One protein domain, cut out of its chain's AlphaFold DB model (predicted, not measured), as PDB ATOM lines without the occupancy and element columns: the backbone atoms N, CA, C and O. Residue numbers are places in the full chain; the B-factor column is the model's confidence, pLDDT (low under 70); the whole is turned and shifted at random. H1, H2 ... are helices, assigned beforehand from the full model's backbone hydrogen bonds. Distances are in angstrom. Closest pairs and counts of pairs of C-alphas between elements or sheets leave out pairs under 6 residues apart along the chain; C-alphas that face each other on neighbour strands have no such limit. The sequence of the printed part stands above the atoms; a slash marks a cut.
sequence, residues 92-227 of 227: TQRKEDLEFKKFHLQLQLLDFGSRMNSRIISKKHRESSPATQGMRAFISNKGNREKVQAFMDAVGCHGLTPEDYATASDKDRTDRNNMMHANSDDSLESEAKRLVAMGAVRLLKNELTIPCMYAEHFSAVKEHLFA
ATOM      1  N   THR A  92     250.756 196.196 261.320       64.06
ATOM      2  CA  THR A  92     252.004 196.572 260.643       64.06
ATOM      3  C   THR A  92     253.034 197.065 261.656       64.06
ATOM      4  O   THR A  92     254.099 196.465 261.755       64.06
ATOM      5  N   GLN A  93     252.678 198.020 262.520       65.38
ATOM      6  CA  GLN A  93     253.548 198.502 263.595       65.38
ATOM      7  C   GLN A  93     253.960 197.374 264.556       65.38
ATOM      8  O   GLN A  93     255.131 197.250 264.885       65.38
ATOM      9  N   ARG A  94     253.042 196.485 264.968       67.44
ATOM     10  CA  ARG A  94     253.388 195.332 265.825       67.44
ATOM     11  C   ARG A  94     254.304 194.324 265.127       67.44
ATOM     12  O   ARG A  94     255.112 193.697 265.809       67.44
ATOM     13  N   LYS A  95     254.192 194.146 263.804       74.25
ATOM     14  CA  LYS A  95     255.143 193.352 263.008       74.25
ATOM     15  C   LYS A  95     256.509 194.047 262.977       74.25
ATOM     16  O   LYS A  95     257.506 193.399 263.270       74.25
ATOM     17  N   GLU A  96     256.560 195.351 262.711       78.12
ATOM     18  CA  GLU A  96     257.795 196.151 262.707       78.12
ATOM     19  C   GLU A  96     258.497 196.148 264.077       78.12
ATOM     20  O   GLU A  96     259.686 195.841 264.151       78.12
ATOM     21  N   ASP A  97     257.763 196.377 265.170       79.38
ATOM     22  CA  ASP A  97     258.261 196.303 266.549       79.38
ATOM     23  C   ASP A  97     258.778 194.896 266.896       79.38
ATOM     24  O   ASP A  97     259.792 194.745 267.588       79.38
ATOM     25  N   LEU A  98     258.099 193.844 266.420       80.06
ATOM     26  CA  LEU A  98     258.510 192.456 266.625       80.06
ATOM     27  C   LEU A  98     259.800 192.130 265.866       80.06
ATOM     28  O   LEU A  98     260.701 191.528 266.452       80.06
ATOM     29  N   GLU A  99     259.914 192.538 264.602       87.00
ATOM     30  CA  GLU A  99     261.122 192.339 263.795       87.00
ATOM     31  C   GLU A  99     262.293 193.189 264.313       87.00
ATOM     32  O   GLU A  99     263.407 192.679 264.446       87.00
ATOM     33  N   PHE A 100     262.055 194.433 264.742       87.31
ATOM     34  CA  PHE A 100     263.063 195.248 265.427       87.31
ATOM     35  C   PHE A 100     263.539 194.585 266.728       87.31
ATOM     36  O   PHE A 100     264.742 194.505 267.002       87.31
ATOM     37  N   LYS A 101     262.607 194.043 267.524       86.31
ATOM     38  CA  LYS A 101     262.931 193.311 268.752       86.31
ATOM     39  C   LYS A 101     263.723 192.032 268.467       86.31
ATOM     40  O   LYS A 101     264.688 191.767 269.186       86.31
ATOM     41  N   LYS A 102     263.359 191.255 267.439       88.75
ATOM     42  CA  LYS A 102     264.138 190.093 266.979       88.75
ATOM     43  C   LYS A 102     265.549 190.506 266.577       88.75
ATOM     44  O   LYS A 102     266.499 189.952 267.118       88.75
ATOM     45  N   PHE A 103     265.693 191.518 265.722       88.62
ATOM     46  CA  PHE A 103     266.986 192.032 265.263       88.62
ATOM     47  C   PHE A 103     267.896 192.445 266.433       88.62
ATOM     48  O   PHE A 103     269.061 192.046 266.502       88.62
ATOM     49  N   HIS A 104     267.359 193.179 267.413       89.69
ATOM     50  CA  HIS A 104     268.123 193.572 268.598       89.69
ATOM     51  C   HIS A 104     268.535 192.367 269.463       89.69
ATOM     52  O   HIS A 104     269.682 192.278 269.908       89.69
ATOM     53  N   LEU A 105     267.619 191.419 269.689       91.31
ATOM     54  CA  LEU A 105     267.883 190.217 270.486       91.31
ATOM     55  C   LEU A 105     268.828 189.234 269.788       91.31
ATOM     56  O   LEU A 105     269.623 188.589 270.467       91.31
ATOM     57  N   GLN A 106     268.802 189.160 268.458       91.25
ATOM     58  CA  GLN A 106     269.725 188.366 267.650       91.25
ATOM     59  C   GLN A 106     271.168 188.820 267.875       91.25
ATOM     60  O   GLN A 106     272.039 187.994 268.141       91.25
ATOM     61  N   LEU A 107     271.424 190.132 267.844       87.38
ATOM     62  CA  LEU A 107     272.759 190.674 268.105       87.38
ATOM     63  C   LEU A 107     273.254 190.344 269.521       87.38
ATOM     64  O   LEU A 107     274.407 189.935 269.668       87.38
ATOM     65  N   GLN A 108     272.392 190.466 270.537       89.12
ATOM     66  CA  GLN A 108     272.744 190.130 271.923       89.12
ATOM     67  C   GLN A 108     272.964 188.623 272.133       89.12
ATOM     68  O   GLN A 108     273.919 188.243 272.805       89.12
ATOM     69  N   LEU A 109     272.126 187.760 271.545       90.75
ATOM     70  CA  LEU A 109     272.290 186.305 271.619       90.75
ATOM     71  C   LEU A 109     273.567 185.833 270.924       90.75
ATOM     72  O   LEU A 109     274.260 184.984 271.470       90.75
ATOM     73  N   LEU A 110     273.899 186.378 269.750       87.88
ATOM     74  CA  LEU A 110     275.130 186.035 269.033       87.88
ATOM     75  C   LEU A 110     276.381 186.412 269.837       87.88
ATOM     76  O   LEU A 110     277.322 185.626 269.929       87.88
ATOM     77  N   ASP A 111     276.387 187.598 270.449       85.81
ATOM     78  CA  ASP A 111     277.477 188.030 271.325       85.81
ATOM     79  C   ASP A 111     277.581 187.157 272.590       85.81
ATOM     80  O   ASP A 111     278.651 186.632 272.900       85.81
ATOM     81  N   PHE A 112     276.461 186.902 273.273       89.00
ATOM     82  CA  PHE A 112     276.409 185.987 274.416       89.00
ATOM     83  C   PHE A 112     276.895 184.574 274.047       89.00
ATOM     84  O   PHE A 112     277.749 184.015 274.733       89.00
ATOM     85  N   GLY A 113     276.427 184.018 272.926       89.06
ATOM     86  CA  GLY A 113     276.827 182.703 272.422       89.06
ATOM     87  C   GLY A 113     278.319 182.611 272.102       89.06
ATOM     88  O   GLY A 113     278.960 181.625 272.457       89.06
ATOM     89  N   SER A 114     278.897 183.665 271.521       83.75
ATOM     90  CA  SER A 114     280.341 183.787 271.295       83.75
ATOM     91  C   SER A 114     281.133 183.744 272.611       83.75
ATOM     92  O   SER A 114     282.090 182.972 272.747       83.75
ATOM     93  N   ARG A 115     280.686 184.496 273.629       83.62
ATOM     94  CA  ARG A 115     281.305 184.508 274.965       83.62
ATOM     95  C   ARG A 115     281.188 183.154 275.675       83.62
ATOM     96  O   ARG A 115     282.166 182.694 276.265       83.62
ATOM     97  N   MET A 116     280.046 182.475 275.550       87.69
ATOM     98  CA  MET A 116     279.848 181.110 276.052       87.69
ATOM     99  C   MET A 116     280.770 180.100 275.356       87.69
ATOM    100  O   MET A 116     281.482 179.362 276.037       87.69
ATOM    101  N   ASN A 117     280.834 180.106 274.019       86.94
ATOM    102  CA  ASN A 117     281.702 179.218 273.237       86.94
ATOM    103  C   ASN A 117     283.164 179.316 273.685       86.94
ATOM    104  O   ASN A 117     283.812 178.304 273.943       86.94
ATOM    105  N   SER A 118     283.681 180.531 273.836       81.00
ATOM    106  CA  SER A 118     285.065 180.740 274.260       81.00
ATOM    107  C   SER A 118     285.310 180.362 275.730       81.00
ATOM    108  O   SER A 118     286.345 179.769 276.047       81.00
ATOM    109  N   ARG A 119     284.344 180.590 276.635       83.19
ATOM    110  CA  ARG A 119     284.396 180.111 278.032       83.19
ATOM    111  C   ARG A 119     284.438 178.577 278.131       83.19
ATOM    112  O   ARG A 119     285.150 178.054 278.994       83.19
ATOM    113  N   ILE A 120     283.725 177.874 277.245       87.50
ATOM    114  CA  ILE A 120     283.742 176.405 277.110       87.50
ATOM    115  C   ILE A 120     285.101 175.935 276.567       87.50
ATOM    116  O   ILE A 120     285.770 175.104 277.179       87.50
ATOM    117  N   ILE A 121     285.551 176.506 275.443       83.19
ATOM    118  CA  ILE A 121     286.773 176.076 274.743       83.19
ATOM    119  C   ILE A 121     288.032 176.335 275.582       83.19
ATOM    120  O   ILE A 121     288.898 175.465 275.685       83.19
ATOM    121  N   SER A 122     288.139 177.514 276.200       77.88
ATOM    122  CA  SER A 122     289.309 177.906 277.001       77.88
ATOM    123  C   SER A 122     289.377 177.221 278.370       77.88
ATOM    124  O   SER A 122     290.457 177.174 278.961       77.88
ATOM    125  N   LYS A 123     288.239 176.732 278.891       77.31
ATOM    126  CA  LYS A 123     288.059 176.205 280.260       77.31
ATOM    127  C   LYS A 123     288.475 177.177 281.380       77.31
ATOM    128  O   LYS A 123     288.628 176.765 282.527       77.31
ATOM    129  N   LYS A 124     288.670 178.467 281.077       66.94
ATOM    130  CA  LYS A 124     289.157 179.485 282.020       66.94
ATOM    131  C   LYS A 124     288.055 180.463 282.404       66.94
ATOM    132  O   LYS A 124     287.345 180.972 281.546       66.94
ATOM    133  N   HIS A 125     287.993 180.807 283.688       56.31
ATOM    134  CA  HIS A 125     287.055 181.803 284.218       56.31
ATOM    135  C   HIS A 125     287.413 183.270 283.889       56.31
ATOM    136  O   HIS A 125     286.579 184.136 284.133       56.31
ATOM    137  N   ARG A 126     288.630 183.591 283.397       50.12
ATOM    138  CA  ARG A 126     289.044 184.989 283.127       50.12
ATOM    139  C   ARG A 126     290.147 185.192 282.073       50.12
ATOM    140  O   ARG A 126     291.166 184.499 282.080       50.12
ATOM    141  N   GLU A 127     289.941 186.239 281.266       48.44
ATOM    142  CA  GLU A 127     290.884 187.185 280.618       48.44
ATOM    143  C   GLU A 127     292.086 186.698 279.774       48.44
ATOM    144  O   GLU A 127     292.371 187.324 278.757       48.44
ATOM    145  N   SER A 128     292.820 185.638 280.128       47.94
ATOM    146  CA  SER A 128     294.190 185.418 279.598       47.94
ATOM    147  C   SER A 128     294.343 184.387 278.469       47.94
ATOM    148  O   SER A 128     295.460 183.962 278.158       47.94
ATOM    149  N   SER A 129     293.258 183.919 277.848       46.78
ATOM    150  CA  SER A 129     293.344 183.039 276.669       46.78
ATOM    151  C   SER A 129     292.125 183.191 275.760       46.78
ATOM    152  O   SER A 129     291.082 182.624 276.088       46.78
ATOM    153  N   PRO A 130     292.233 183.902 274.618       55.00
ATOM    154  CA  PRO A 130     291.242 183.766 273.555       55.00
ATOM    155  C   PRO A 130     291.178 182.303 273.096       55.00
ATOM    156  O   PRO A 130     292.180 181.580 273.152       55.00
ATOM    157  N   ALA A 131     290.011 181.863 272.629       59.12
ATOM    158  CA  ALA A 131     289.859 180.545 272.032       59.12
ATOM    159  C   ALA A 131     290.699 180.462 270.743       59.12
ATOM    160  O   ALA A 131     290.307 180.950 269.687       59.12
ATOM    161  N   THR A 132     291.871 179.827 270.821       59.31
ATOM    162  CA  THR A 132     292.801 179.687 269.683       59.31
ATOM    163  C   THR A 132     292.272 178.764 268.580       59.31
ATOM    164  O   THR A 132     292.879 178.655 267.514       59.31
ATOM    165  N   GLN A 133     291.152 178.081 268.829       69.88
ATOM    166  CA  GLN A 133     290.520 177.109 267.945       69.88
ATOM    167  C   GLN A 133     288.989 177.189 268.092       69.88
ATOM    168  O   GLN A 133     288.491 177.623 269.128       69.88
ATOM    169  N   GLY A 134     288.248 176.772 267.060       79.06
ATOM    170  CA  GLY A 134     286.777 176.739 267.072       79.06
ATOM    171  C   GLY A 134     286.186 175.521 267.791       79.06
ATOM    172  O   GLY A 134     286.905 174.589 268.169       79.06
ATOM    173  N   MET A 135     284.862 175.488 267.924       86.75
ATOM    174  CA  MET A 135     284.128 174.396 268.566       86.75
ATOM    175  C   MET A 135     284.352 173.053 267.852       86.75
ATOM    176  O   MET A 135     284.498 172.026 268.513       86.75
ATOM    177  N   ARG A 136     284.499 173.041 266.516       87.50
ATOM    178  CA  ARG A 136     284.868 171.830 265.751       87.50
ATOM    179  C   ARG A 136     286.214 171.243 266.170       87.50
ATOM    180  O   ARG A 136     286.379 170.026 266.192       87.50
ATOM    181  N   ALA A 137     287.179 172.093 266.510       85.44
ATOM    182  CA  ALA A 137     288.478 171.644 266.998       85.44
ATOM    183  C   ALA A 137     288.387 171.181 268.459       85.44
ATOM    184  O   ALA A 137     288.971 170.157 268.811       85.44
ATOM    185  N   PHE A 138     287.581 171.851 269.287       87.19
ATOM    186  CA  PHE A 138     287.298 171.424 270.658       87.19
ATOM    187  C   PHE A 138     286.710 170.005 270.718       87.19
ATOM    188  O   PHE A 138     287.229 169.180 271.473       87.19
ATOM    189  N   ILE A 139     285.713 169.680 269.880       92.25
ATOM    190  CA  ILE A 139     285.110 168.333 269.808       92.25
ATOM    191  C   ILE A 139     285.954 167.290 269.050       92.25
ATOM    192  O   ILE A 139     285.575 166.123 268.991       92.25
ATOM    193  N   SER A 140     287.114 167.662 268.489       89.50
ATOM    194  CA  SER A 140     288.052 166.666 267.939       89.50
ATOM    195  C   SER A 140     288.611 165.751 269.038       89.50
ATOM    196  O   SER A 140     288.916 164.583 268.795       89.50
ATOM    197  N   ASN A 141     288.674 166.256 270.275       91.31
ATOM    198  CA  ASN A 141     288.938 165.459 271.462       91.31
ATOM    199  C   ASN A 141     287.678 164.671 271.861       91.31
ATOM    200  O   ASN A 141     286.636 165.260 272.153       91.31
ATOM    201  N   LYS A 142     287.800 163.340 271.943       92.31
ATOM    202  CA  LYS A 142     286.693 162.430 272.281       92.31
ATOM    203  C   LYS A 142     285.962 162.813 273.579       92.31
ATOM    204  O   LYS A 142     284.739 162.869 273.566       92.31
ATOM    205  N   GLY A 143     286.682 163.150 274.651       92.19
ATOM    206  CA  GLY A 143     286.070 163.517 275.934       92.19
ATOM    207  C   GLY A 143     285.332 164.862 275.899       92.19
ATOM    208  O   GLY A 143     284.323 165.036 276.574       92.19
ATOM    209  N   ASN A 144     285.784 165.812 275.074       92.00
ATOM    210  CA  ASN A 144     285.042 167.053 274.838       92.00
ATOM    211  C   ASN A 144     283.779 166.804 273.984       92.00
ATOM    212  O   ASN A 144     282.745 167.409 274.257       92.00
ATOM    213  N   ARG A 145     283.827 165.898 272.990       94.06
ATOM    214  CA  ARG A 145     282.629 165.465 272.239       94.06
ATOM    215  C   ARG A 145     281.606 164.803 273.166       94.06
ATOM    216  O   ARG A 145     280.430 165.131 273.094       94.06
ATOM    217  N   GLU A 146     282.057 163.919 274.054       94.62
ATOM    218  CA  GLU A 146     281.208 163.251 275.051       94.62
ATOM    219  C   GLU A 146     280.555 164.255 276.017       94.62
ATOM    220  O   GLU A 146     279.376 164.113 276.324       94.62
ATOM    221  N   LYS A 147     281.262 165.322 276.418       94.19
ATOM    222  CA  LYS A 147     280.678 166.435 277.193       94.19
ATOM    223  C   LYS A 147     279.590 167.199 276.434       94.19
ATOM    224  O   LYS A 147     278.552 167.500 277.015       94.19
ATOM    225  N   VAL A 148     279.808 167.491 275.148       93.94
ATOM    226  CA  VAL A 148     278.791 168.129 274.291       93.94
ATOM    227  C   VAL A 148     277.567 167.225 274.136       93.94
ATOM    228  O   VAL A 148     276.452 167.701 274.322       93.94
ATOM    229  N   GLN A 149     277.759 165.924 273.897       94.81
ATOM    230  CA  GLN A 149     276.658 164.959 273.831       94.81
ATOM    231  C   GLN A 149     275.875 164.898 275.152       94.81
ATOM    232  O   GLN A 149     274.661 165.061 275.140       94.81
ATOM    233  N   ALA A 150     276.560 164.764 276.293       94.56
ATOM    234  CA  ALA A 150     275.920 164.713 277.608       94.56
ATOM    235  C   ALA A 150     275.119 165.988 277.928       94.56
ATOM    236  O   ALA A 150     274.010 165.898 278.448       94.56
ATOM    237  N   PHE A 151     275.637 167.169 277.565       95.56
ATOM    238  CA  PHE A 151     274.884 168.422 277.651       95.56
ATOM    239  C   PHE A 151     273.621 168.393 276.782       95.56
ATOM    240  O   PHE A 151     272.545 168.753 277.254       95.56
ATOM    241  N   MET A 152     273.742 167.964 275.523       94.38
ATOM    242  CA  MET A 152     272.623 167.907 274.579       94.38
ATOM    243  C   MET A 152     271.540 166.923 275.031       94.38
ATOM    244  O   MET A 152     270.357 167.254 274.950       94.38
ATOM    245  N   ASP A 153     271.929 165.772 275.581       93.56
ATOM    246  CA  ASP A 153     271.009 164.790 276.157       93.56
ATOM    247  C   ASP A 153     270.304 165.343 277.407       93.56
ATOM    248  O   ASP A 153     269.083 165.228 277.522       93.56
ATOM    249  N   ALA A 154     271.036 166.019 278.303       92.88
ATOM    250  CA  ALA A 154     270.483 166.626 279.519       92.88
ATOM    251  C   ALA A 154     269.441 167.729 279.244       92.88
ATOM    252  O   ALA A 154     268.543 167.945 280.057       92.88
ATOM    253  N   VAL A 155     269.532 168.411 278.094       91.88
ATOM    254  CA  VAL A 155     268.562 169.437 277.659       91.88
ATOM    255  C   VAL A 155     267.551 168.926 276.619       91.88
ATOM    256  O   VAL A 155     266.793 169.717 276.058       91.88
ATOM    257  N   GLY A 156     267.517 167.614 276.346       88.75
ATOM    258  CA  GLY A 156     266.557 166.982 275.429       88.75
ATOM    259  C   GLY A 156     266.761 167.306 273.941       88.75
ATOM    260  O   GLY A 156     265.831 167.192 273.139       88.75
ATOM    261  N   CYS A 157     267.959 167.737 273.540       87.50
ATOM    262  CA  CYS A 157     268.275 168.148 272.172       87.50
ATOM    263  C   CYS A 157     268.714 166.961 271.295       87.50
ATOM    264  O   CYS A 157     269.847 166.889 270.827       87.50
ATOM    265  N   HIS A 158     267.795 166.029 271.041       81.38
ATOM    266  CA  HIS A 158     268.075 164.809 270.264       81.38
ATOM    267  C   HIS A 158     268.086 165.009 268.733       81.38
ATOM    268  O   HIS A 158     268.357 164.070 267.990       81.38
ATOM    269  N   GLY A 159     267.752 166.210 268.248       82.94
ATOM    270  CA  GLY A 159     267.671 166.535 266.815       82.94
ATOM    271  C   GLY A 159     268.973 167.051 266.188       82.94
ATOM    272  O   GLY A 159     268.967 167.401 265.013       82.94
ATOM    273  N   LEU A 160     270.058 167.139 266.961       87.81
ATOM    274  CA  LEU A 160     271.369 167.622 266.526       87.81
ATOM    275  C   LEU A 160     272.452 166.630 266.963       87.81
ATOM    276  O   LEU A 160     272.333 165.997 268.010       87.81
ATOM    277  N   THR A 161     273.537 166.536 266.198       93.50
ATOM    278  CA  THR A 161     274.776 165.863 266.626       93.50
ATOM    279  C   THR A 161     275.758 166.858 267.267       93.50
ATOM    280  O   THR A 161     275.633 168.070 267.053       93.50
ATOM    281  N   PRO A 162     276.790 166.397 268.003       93.50
ATOM    282  CA  PRO A 162     277.886 167.258 268.452       93.50
ATOM    283  C   PRO A 162     278.579 167.993 267.293       93.50
ATOM    284  O   PRO A 162     279.005 169.139 267.442       93.50
ATOM    285  N   GLU A 163     278.662 167.368 266.118       93.25
ATOM    286  CA  GLU A 163     279.188 167.946 264.880       93.25
ATOM    287  C   GLU A 163     278.296 169.070 264.312       93.25
ATOM    288  O   GLU A 163     278.824 170.082 263.830       93.25
ATOM    289  N   ASP A 164     276.967 168.945 264.414       90.94
ATOM    290  CA  ASP A 164     276.012 170.007 264.058       90.94
ATOM    291  C   ASP A 164     276.091 171.168 265.052       90.94
ATOM    292  O   ASP A 164     276.216 172.325 264.645       90.94
ATOM    293  N   TYR A 165     276.112 170.861 266.353       91.56
ATOM    294  CA  TYR A 165     276.330 171.821 267.438       91.56
ATOM    295  C   TYR A 165     277.618 172.625 267.217       91.56
ATOM    296  O   TYR A 165     277.616 173.857 267.289       91.56
ATOM    297  N   ALA A 166     278.721 171.945 266.892       90.06
ATOM    298  CA  ALA A 166     280.004 172.583 266.638       90.06
ATOM    299  C   ALA A 166     279.993 173.414 265.348       90.06
ATOM    300  O   ALA A 166     280.576 174.494 265.306       90.06
ATOM    301  N   THR A 167     279.297 172.945 264.310       88.62
ATOM    302  CA  THR A 167     279.120 173.679 263.051       88.62
ATOM    303  C   THR A 167     278.280 174.939 263.227       88.62
ATOM    304  O   THR A 167     278.659 175.980 262.698       88.62
ATOM    305  N   ALA A 168     277.186 174.877 263.987       86.62
ATOM    306  CA  ALA A 168     276.383 176.043 264.337       86.62
ATOM    307  C   ALA A 168     277.194 177.036 265.186       86.62
ATOM    308  O   ALA A 168     277.233 178.219 264.868       86.62
ATOM    309  N   SER A 169     277.925 176.543 266.193       85.56
ATOM    310  CA  SER A 169     278.780 177.357 267.074       85.56
ATOM    311  C   SER A 169     279.930 178.069 266.345       85.56
ATOM    312  O   SER A 169     280.319 179.168 266.740       85.56
ATOM    313  N   ASP A 170     280.480 177.457 265.291       79.81
ATOM    314  CA  ASP A 170     281.561 178.029 264.473       79.81
ATOM    315  C   ASP A 170     281.059 178.884 263.293       79.81
ATOM    316  O   ASP A 170     281.868 179.547 262.640       79.81
ATOM    317  N   LYS A 171     279.750 178.893 262.996       71.94
ATOM    318  CA  LYS A 171     279.177 179.627 261.850       71.94
ATOM    319  C   LYS A 171     279.308 181.145 262.001       71.94
ATOM    320  O   LYS A 171     279.524 181.839 261.010       71.94
ATOM    321  N   ASP A 172     279.272 181.637 263.236       60.75
ATOM    322  CA  ASP A 172     279.313 183.064 263.582       60.75
ATOM    323  C   ASP A 172     280.745 183.586 263.838       60.75
ATOM    324  O   ASP A 172     280.967 184.574 264.541       60.75
ATOM    325  N   ARG A 173     281.754 182.911 263.266       52.41
ATOM    326  CA  ARG A 173     283.189 183.222 263.403       52.41
ATOM    327  C   ARG A 173     283.620 184.431 262.551       52.41
ATOM    328  O   ARG A 173     284.552 184.343 261.753       52.41
ATOM    329  N   THR A 174     282.981 185.577 262.754       49.53
ATOM    330  CA  THR A 174     283.436 186.892 262.270       49.53
ATOM    331  C   THR A 174     283.822 187.760 263.466       49.53
ATOM    332  O   THR A 174     282.981 188.389 264.100       49.53
ATOM    333  N   ASP A 175     285.113 187.725 263.813       48.62
ATOM    334  CA  ASP A 175     285.837 188.515 264.832       48.62
ATOM    335  C   ASP A 175     285.348 188.483 266.301       48.62
ATOM    336  O   ASP A 175     286.148 188.697 267.212       48.62
ATOM    337  N   ARG A 176     284.089 188.125 266.584       49.28
ATOM    338  CA  ARG A 176     283.501 188.141 267.940       49.28
ATOM    339  C   ARG A 176     284.121 187.110 268.890       49.28
ATOM    340  O   ARG A 176     284.366 187.428 270.050       49.28
ATOM    341  N   ASN A 177     284.501 185.933 268.380       46.28
ATOM    342  CA  ASN A 177     285.175 184.883 269.166       46.28
ATOM    343  C   ASN A 177     286.591 185.277 269.656       46.28
ATOM    344  O   ASN A 177     287.178 184.535 270.442       46.28
ATOM    345  N   ASN A 178     287.136 186.422 269.218       47.19
ATOM    346  CA  ASN A 178     288.401 186.988 269.705       47.19
ATOM    347  C   ASN A 178     288.217 188.094 270.764       47.19
ATOM    348  O   ASN A 178     289.215 188.641 271.238       47.19
ATOM    349  N   MET A 179     286.986 188.455 271.147       51.62
ATOM    350  CA  MET A 179     286.777 189.459 272.195       51.62
ATOM    351  C   MET A 179     287.237 188.930 273.556       51.62
ATOM    352  O   MET A 179     286.877 187.824 273.950       51.62
ATOM    353  N   MET A 180     288.015 189.720 274.304       51.66
ATOM    354  CA  MET A 180     288.401 189.354 275.670       51.66
ATOM    355  C   MET A 180     287.158 189.218 276.556       51.66
ATOM    356  O   MET A 180     286.360 190.146 276.679       51.66
ATOM    357  N   HIS A 181     287.010 188.074 277.224       52.44
ATOM    358  CA  HIS A 181     285.918 187.860 278.172       52.44
ATOM    359  C   HIS A 181     286.272 188.471 279.527       52.44
ATOM    360  O   HIS A 181     287.003 187.878 280.322       52.44
ATOM    361  N   ALA A 182     285.721 189.658 279.782       51.09
ATOM    362  CA  ALA A 182     285.790 190.346 281.074       51.09
ATOM    363  C   ALA A 182     284.805 189.776 282.122       51.09
ATOM    364  O   ALA A 182     284.860 190.133 283.300       51.09
ATOM    365  N   ASN A 183     283.888 188.897 281.704       59.53
ATOM    366  CA  ASN A 183     282.717 188.501 282.483       59.53
ATOM    367  C   ASN A 183     282.954 187.190 283.245       59.53
ATOM    368  O   ASN A 183     283.370 186.192 282.658       59.53
ATOM    369  N   SER A 184     282.623 187.182 284.539       72.38
ATOM    370  CA  SER A 184     282.554 185.965 285.354       72.38
ATOM    371  C   SER A 184     281.374 185.073 284.954       72.38
ATOM    372  O   SER A 184     280.410 185.533 284.336       72.38
ATOM    373  N   ASP A 185     281.400 183.812 285.390       82.88
ATOM    374  CA  ASP A 185     280.280 182.876 285.242       82.88
ATOM    375  C   ASP A 185     278.960 183.465 285.804       82.88
ATOM    376  O   ASP A 185     277.907 183.260 285.206       82.88
ATOM    377  N   ASP A 186     279.003 184.271 286.875       85.94
ATOM    378  CA  ASP A 186     277.825 184.957 287.446       85.94
ATOM    379  C   ASP A 186     277.276 186.076 286.544       85.94
ATOM    380  O   ASP A 186     276.070 186.334 286.505       85.94
ATOM    381  N   SER A 187     278.157 186.752 285.800       86.50
ATOM    382  CA  SER A 187     277.767 187.765 284.817       86.50
ATOM    383  C   SER A 187     277.113 187.114 283.597       86.50
ATOM    384  O   SER A 187     276.080 187.600 283.136       86.50
ATOM    385  N   LEU A 188     277.651 185.980 283.134       89.06
ATOM    386  CA  LEU A 188     277.028 185.167 282.087       89.06
ATOM    387  C   LEU A 188     275.664 184.615 282.547       89.06
ATOM    388  O   LEU A 188     274.699 184.673 281.789       89.06
ATOM    389  N   GLU A 189     275.542 184.177 283.803       93.06
ATOM    390  CA  GLU A 189     274.274 183.702 284.374       93.06
ATOM    391  C   GLU A 189     273.217 184.814 284.471       93.06
ATOM    392  O   GLU A 189     272.043 184.617 284.144       93.06
ATOM    393  N   SER A 190     273.633 186.005 284.908       92.81
ATOM    394  CA  SER A 190     272.765 187.186 284.995       92.81
ATOM    395  C   SER A 190     272.267 187.618 283.615       92.81
ATOM    396  O   SER A 190     271.107 188.005 283.455       92.81
ATOM    397  N   GLU A 191     273.120 187.512 282.596       93.00
ATOM    398  CA  GLU A 191     272.756 187.832 281.223       93.00
ATOM    399  C   GLU A 191     271.867 186.769 280.568       93.00
ATOM    400  O   GLU A 191     270.898 187.137 279.906       93.00
ATOM    401  N   ALA A 192     272.110 185.479 280.818       95.19
ATOM    402  CA  ALA A 192     271.217 184.397 280.403       95.19
ATOM    403  C   ALA A 192     269.784 184.640 280.914       95.19
ATOM    404  O   ALA A 192     268.833 184.682 280.127       95.19
ATOM    405  N   LYS A 193     269.637 184.932 282.217       95.69
ATOM    406  CA  LYS A 193     268.349 185.285 282.843       95.69
ATOM    407  C   LYS A 193     267.702 186.512 282.184       95.69
ATOM    408  O   LYS A 193     266.501 186.498 281.918       95.69
ATOM    409  N   ARG A 194     268.488 187.550 281.864       95.50
ATOM    410  CA  ARG A 194     268.018 188.755 281.154       95.50
ATOM    411  C   ARG A 194     267.501 188.432 279.747       95.50
ATOM    412  O   ARG A 194     266.413 188.877 279.391       95.50
ATOM    413  N   LEU A 195     268.239 187.645 278.963       94.62
ATOM    414  CA  LEU A 195     267.867 187.262 277.594       94.62
ATOM    415  C   LEU A 195     266.585 186.417 277.564       94.62
ATOM    416  O   LEU A 195     265.699 186.668 276.741       94.62
ATOM    417  N   VAL A 196     266.440 185.476 278.502       92.44
ATOM    418  CA  VAL A 196     265.199 184.708 278.695       92.44
ATOM    419  C   VAL A 196     264.034 185.643 279.038       92.44
ATOM    420  O   VAL A 196     263.006 185.594 278.363       92.44
ATOM    421  N   ALA A 197     264.205 186.555 280.002       89.81
ATOM    422  CA  ALA A 197     263.163 187.503 280.415       89.81
ATOM    423  C   ALA A 197     262.742 188.485 279.302       89.81
ATOM    424  O   ALA A 197     261.566 188.820 279.178       89.81
ATOM    425  N   MET A 198     263.672 188.909 278.438       87.56
ATOM    426  CA  MET A 198     263.352 189.723 277.255       87.56
ATOM    427  C   MET A 198     262.591 188.933 276.172       87.56
ATOM    428  O   MET A 198     261.996 189.538 275.272       87.56
ATOM    429  N   GLY A 199     262.557 187.600 276.273       88.50
ATOM    430  CA  GLY A 199     261.868 186.690 275.360       88.50
ATOM    431  C   GLY A 199     262.730 186.188 274.200       88.50
ATOM    432  O   GLY A 199     262.167 185.704 273.222       88.50
ATOM    433  N   ALA A 200     264.060 186.294 274.287       91.88
ATOM    434  CA  ALA A 200     264.975 185.950 273.195       91.88
ATOM    435  C   ALA A 200     264.831 184.487 272.755       91.88
ATOM    436  O   ALA A 200     264.629 184.220 271.575       91.88
ATOM    437  N   VAL A 201     264.800 183.556 273.714       90.81
ATOM    438  CA  VAL A 201     264.580 182.121 273.460       90.81
ATOM    439  C   VAL A 201     263.250 181.884 272.732       90.81
ATOM    440  O   VAL A 201     263.224 181.241 271.688       90.81
ATOM    441  N   ARG A 202     262.146 182.470 273.216       91.00
ATOM    442  CA  ARG A 202     260.815 182.318 272.596       91.00
ATOM    443  C   ARG A 202     260.761 182.845 271.157       91.00
ATOM    444  O   ARG A 202     259.976 182.338 270.366       91.00
ATOM    445  N   LEU A 203     261.540 183.880 270.841       89.00
ATOM    446  CA  LEU A 203     261.510 184.547 269.539       89.00
ATOM    447  C   LEU A 203     262.518 183.983 268.527       89.00
ATOM    448  O   LEU A 203     262.259 184.092 267.336       89.00
ATOM    449  N   LEU A 204     263.642 183.414 268.982       91.69
ATOM    450  CA  LEU A 204     264.808 183.129 268.129       91.69
ATOM    451  C   LEU A 204     265.355 181.691 268.240       91.69
ATOM    452  O   LEU A 204     266.310 181.368 267.539       91.69
ATOM    453  N   LYS A 205     264.770 180.789 269.046       89.69
ATOM    454  CA  LYS A 205     265.260 179.396 269.226       89.69
ATOM    455  C   LYS A 205     265.356 178.578 267.926       89.69
ATOM    456  O   LYS A 205     266.206 177.694 267.833       89.69
ATOM    457  N   ASN A 206     264.555 178.906 266.912       87.44
ATOM    458  CA  ASN A 206     264.589 178.254 265.594       87.44
ATOM    459  C   ASN A 206     265.677 178.817 264.657       87.44
ATOM    460  O   ASN A 206     266.046 178.163 263.688       87.44
ATOM    461  N   GLU A 207     266.180 180.022 264.934       88.44
ATOM    462  CA  GLU A 207     267.174 180.733 264.113       88.44
ATOM    463  C   GLU A 207     268.576 180.662 264.743       88.44
ATOM    464  O   GLU A 207     269.579 180.505 264.049       88.44
ATOM    465  N   LEU A 208     268.637 180.747 266.077       89.25
ATOM    466  CA  LEU A 208     269.839 180.816 266.910       89.25
ATOM    467  C   LEU A 208     269.794 179.741 268.006       89.25
ATOM    468  O   LEU A 208     269.879 180.040 269.200       89.25
ATOM    469  N   THR A 209     269.621 178.481 267.605       90.31
ATOM    470  CA  THR A 209     269.346 177.367 268.526       90.31
ATOM    471  C   THR A 209     270.402 177.220 269.619       90.31
ATOM    472  O   THR A 209     270.041 177.194 270.793       90.31
ATOM    473  N   ILE A 210     271.698 177.213 269.278       92.12
ATOM    474  CA  ILE A 210     272.767 177.009 270.271       92.12
ATOM    475  C   ILE A 210     272.879 178.181 271.275       92.12
ATOM    476  O   ILE A 210     272.815 177.918 272.477       92.12
ATOM    477  N   PRO A 211     272.937 179.469 270.860       92.12
ATOM    478  CA  PRO A 211     272.863 180.584 271.809       92.12
ATOM    479  C   PRO A 211     271.604 180.582 272.688       92.12
ATOM    480  O   PRO A 211     271.681 180.923 273.870       92.12
ATOM    481  N   CYS A 212     270.450 180.175 272.143       94.25
ATOM    482  CA  CYS A 212     269.219 180.050 272.924       94.25
ATOM    483  C   CYS A 212     269.314 178.929 273.965       94.25
ATOM    484  O   CYS A 212     268.947 179.163 275.113       94.25
ATOM    485  N   MET A 213     269.864 177.760 273.613       94.19
ATOM    486  CA  MET A 213     270.095 176.657 274.557       94.19
ATOM    487  C   MET A 213     271.008 177.076 275.714       94.19
ATOM    488  O   MET A 213     270.733 176.726 276.860       94.19
ATOM    489  N   TYR A 214     272.055 177.867 275.450       94.69
ATOM    490  CA  TYR A 214     272.919 178.396 276.511       94.69
ATOM    491  C   TYR A 214     272.185 179.329 277.480       94.69
ATOM    492  O   TYR A 214     272.462 179.304 278.678       94.69
ATOM    493  N   ALA A 215     271.267 180.159 276.974       95.44
ATOM    494  CA  ALA A 215     270.494 181.083 277.800       95.44
ATOM    495  C   ALA A 215     269.380 180.366 278.586       95.44
ATOM    496  O   ALA A 215     269.153 180.669 279.754       95.44
ATOM    497  N   GLU A 216     268.705 179.403 277.955       96.50
ATOM    498  CA  GLU A 216     267.598 178.620 278.523       96.50
ATOM    499  C   GLU A 216     268.073 177.599 279.569       96.50
ATOM    500  O   GLU A 216     267.417 177.412 280.593       96.50
ATOM    501  N   HIS A 217     269.236 176.976 279.349       96.19
ATOM    502  CA  HIS A 217     269.746 175.858 280.151       96.19
ATOM    503  C   HIS A 217     271.118 176.142 280.786       96.19
ATOM    504  O   HIS A 217     271.952 175.245 280.920       96.19
ATOM    505  N   PHE A 218     271.363 177.387 281.205       94.31
ATOM    506  CA  PHE A 218     272.665 177.832 281.721       94.31
ATOM    507  C   PHE A 218     273.244 176.942 282.842       94.31
ATOM    508  O   PHE A 218     274.445 176.670 282.857       94.31
ATOM    509  N   SER A 219     272.407 176.426 283.751       92.75
ATOM    510  CA  SER A 219     272.845 175.502 284.810       92.75
ATOM    511  C   SER A 219     273.458 174.210 284.255       92.75
ATOM    512  O   SER A 219     274.517 173.795 284.717       92.75
ATOM    513  N   ALA A 220     272.854 173.621 283.217       93.38
ATOM    514  CA  ALA A 220     273.377 172.425 282.554       93.38
ATOM    515  C   ALA A 220     274.666 172.727 281.764       93.38
ATOM    516  O   ALA A 220     275.558 171.885 281.678       93.38
ATOM    517  N   VAL A 221     274.818 173.951 281.238       92.31
ATOM    518  CA  VAL A 221     276.085 174.394 280.628       92.31
ATOM    519  C   VAL A 221     277.210 174.443 281.668       92.31
ATOM    520  O   VAL A 221     278.304 173.944 281.396       92.31
ATOM    521  N   LYS A 222     276.947 174.978 282.872       89.75
ATOM    522  CA  LYS A 222     277.914 174.944 283.987       89.75
ATOM    523  C   LYS A 222     278.292 173.505 284.358       89.75
ATOM    524  O   LYS A 222     279.473 173.211 284.504       89.75
ATOM    525  N   GLU A 223     277.303 172.625 284.490       91.00
ATOM    526  CA  GLU A 223     277.499 171.239 284.930       91.00
ATOM    527  C   GLU A 223     278.303 170.395 283.925       91.00
ATOM    528  O   GLU A 223     279.249 169.710 284.310       91.00
ATOM    529  N   HIS A 224     277.969 170.467 282.633       91.38
ATOM    530  CA  HIS A 224     278.531 169.562 281.624       91.38
ATOM    531  C   HIS A 224     279.681 170.164 280.801       91.38
ATOM    532  O   HIS A 224     280.579 169.430 280.382       91.38
ATOM    533  N   LEU A 225     279.671 171.480 280.550       88.50
ATOM    534  CA  LEU A 225     280.580 172.126 279.588       88.50
ATOM    535  C   LEU A 225     281.634 173.041 280.225       88.50
ATOM    536  O   LEU A 225     282.639 173.331 279.575       88.50
ATOM    537  N   PHE A 226     281.439 173.500 281.466       85.19
ATOM    538  CA  PHE A 226     282.461 174.268 282.197       85.19
ATOM    539  C   PHE A 226     283.392 173.387 283.052       85.19
ATOM    540  O   PHE A 226     284.435 173.885 283.486       85.19
ATOM    541  N   ALA A 227     283.018 172.122 283.275       66.62
ATOM    542  CA  ALA A 227     283.802 171.088 283.960       66.62
ATOM    543  C   ALA A 227     284.918 170.476 283.088       66.62
ATOM    544  O   ALA A 227     285.040 170.791 281.878       66.62
TER     545      ALA A 227
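This is residues 92 to 227 of the 227 residues of an uncharacterized protein of Gonium pectorale (UniProt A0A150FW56). One long helix, H1, is a spine with shorter helices packed along its later part, and its residues 92 to 97 stick out free at one end. H5 runs back beside H1, H7 crosses both near the middle of the domain, and H3 lies side by side with H8. The printed part has 136 residues with eight named helices, H1 to H8 along the chain, and no named strand; the class is all helix. It is compact, with a radius of gyration of the C-alphas of 14.6 A, and spans 50 by 33 by 26 A.

H1, residues 92 to 122, is the hub, touching five helices. Its residues 117 to 121 alone only just touch H2, residues 135 to 138, with 3 pairs of C-alphas within 8 A; the closest C-alphas, of Ile 121 and Phe 138, are 6.2 A apart. H3, residues 142 to 154, is apart from H1. H4, residues 162 to 171, touches H2, closest at C-alphas 135 and 166, 4.9 A. H5, residues 185 to 198, touches residues 105 to 116 of H1 alone, at a shallow tilt of 18 degrees, opposite ways, closest at C-alphas 109 and 195, 7.5 A. H6, residues 200 to 204, touches H1, closest at C-alphas 105 and 200, 5.8 A. H7, residues 209 to 216, is about perpendicular to H1, 85 degrees, and touches it, closest at C-alphas 113 and 211, 4.5 A. H8, residues 218 to 225, touches H3 at a shallow tilt of 29 degrees, opposite ways, closest at C-alphas 151 and 224, 5.5 A. Every O i to N i+4 pair is within hydrogen-bond range in each helix but H2, too short for one.

H1 runs 44.8 A from C-alpha 92 at (252.004, 196.572, 260.643); H5 measures 19.9 A and H3 18.2 A. H8 ends at C-alpha 225, (280.580, 172.126, 279.588).

The farthest C-alphas, of Thr 92 and Lys 142, are 50.0 A apart. The printed part has no cut; the links H1 to H2 and H4 to H5 are long. pLDDT is under 70 at residues 92 to 94, 124 to 133, 172 to 183 and 227.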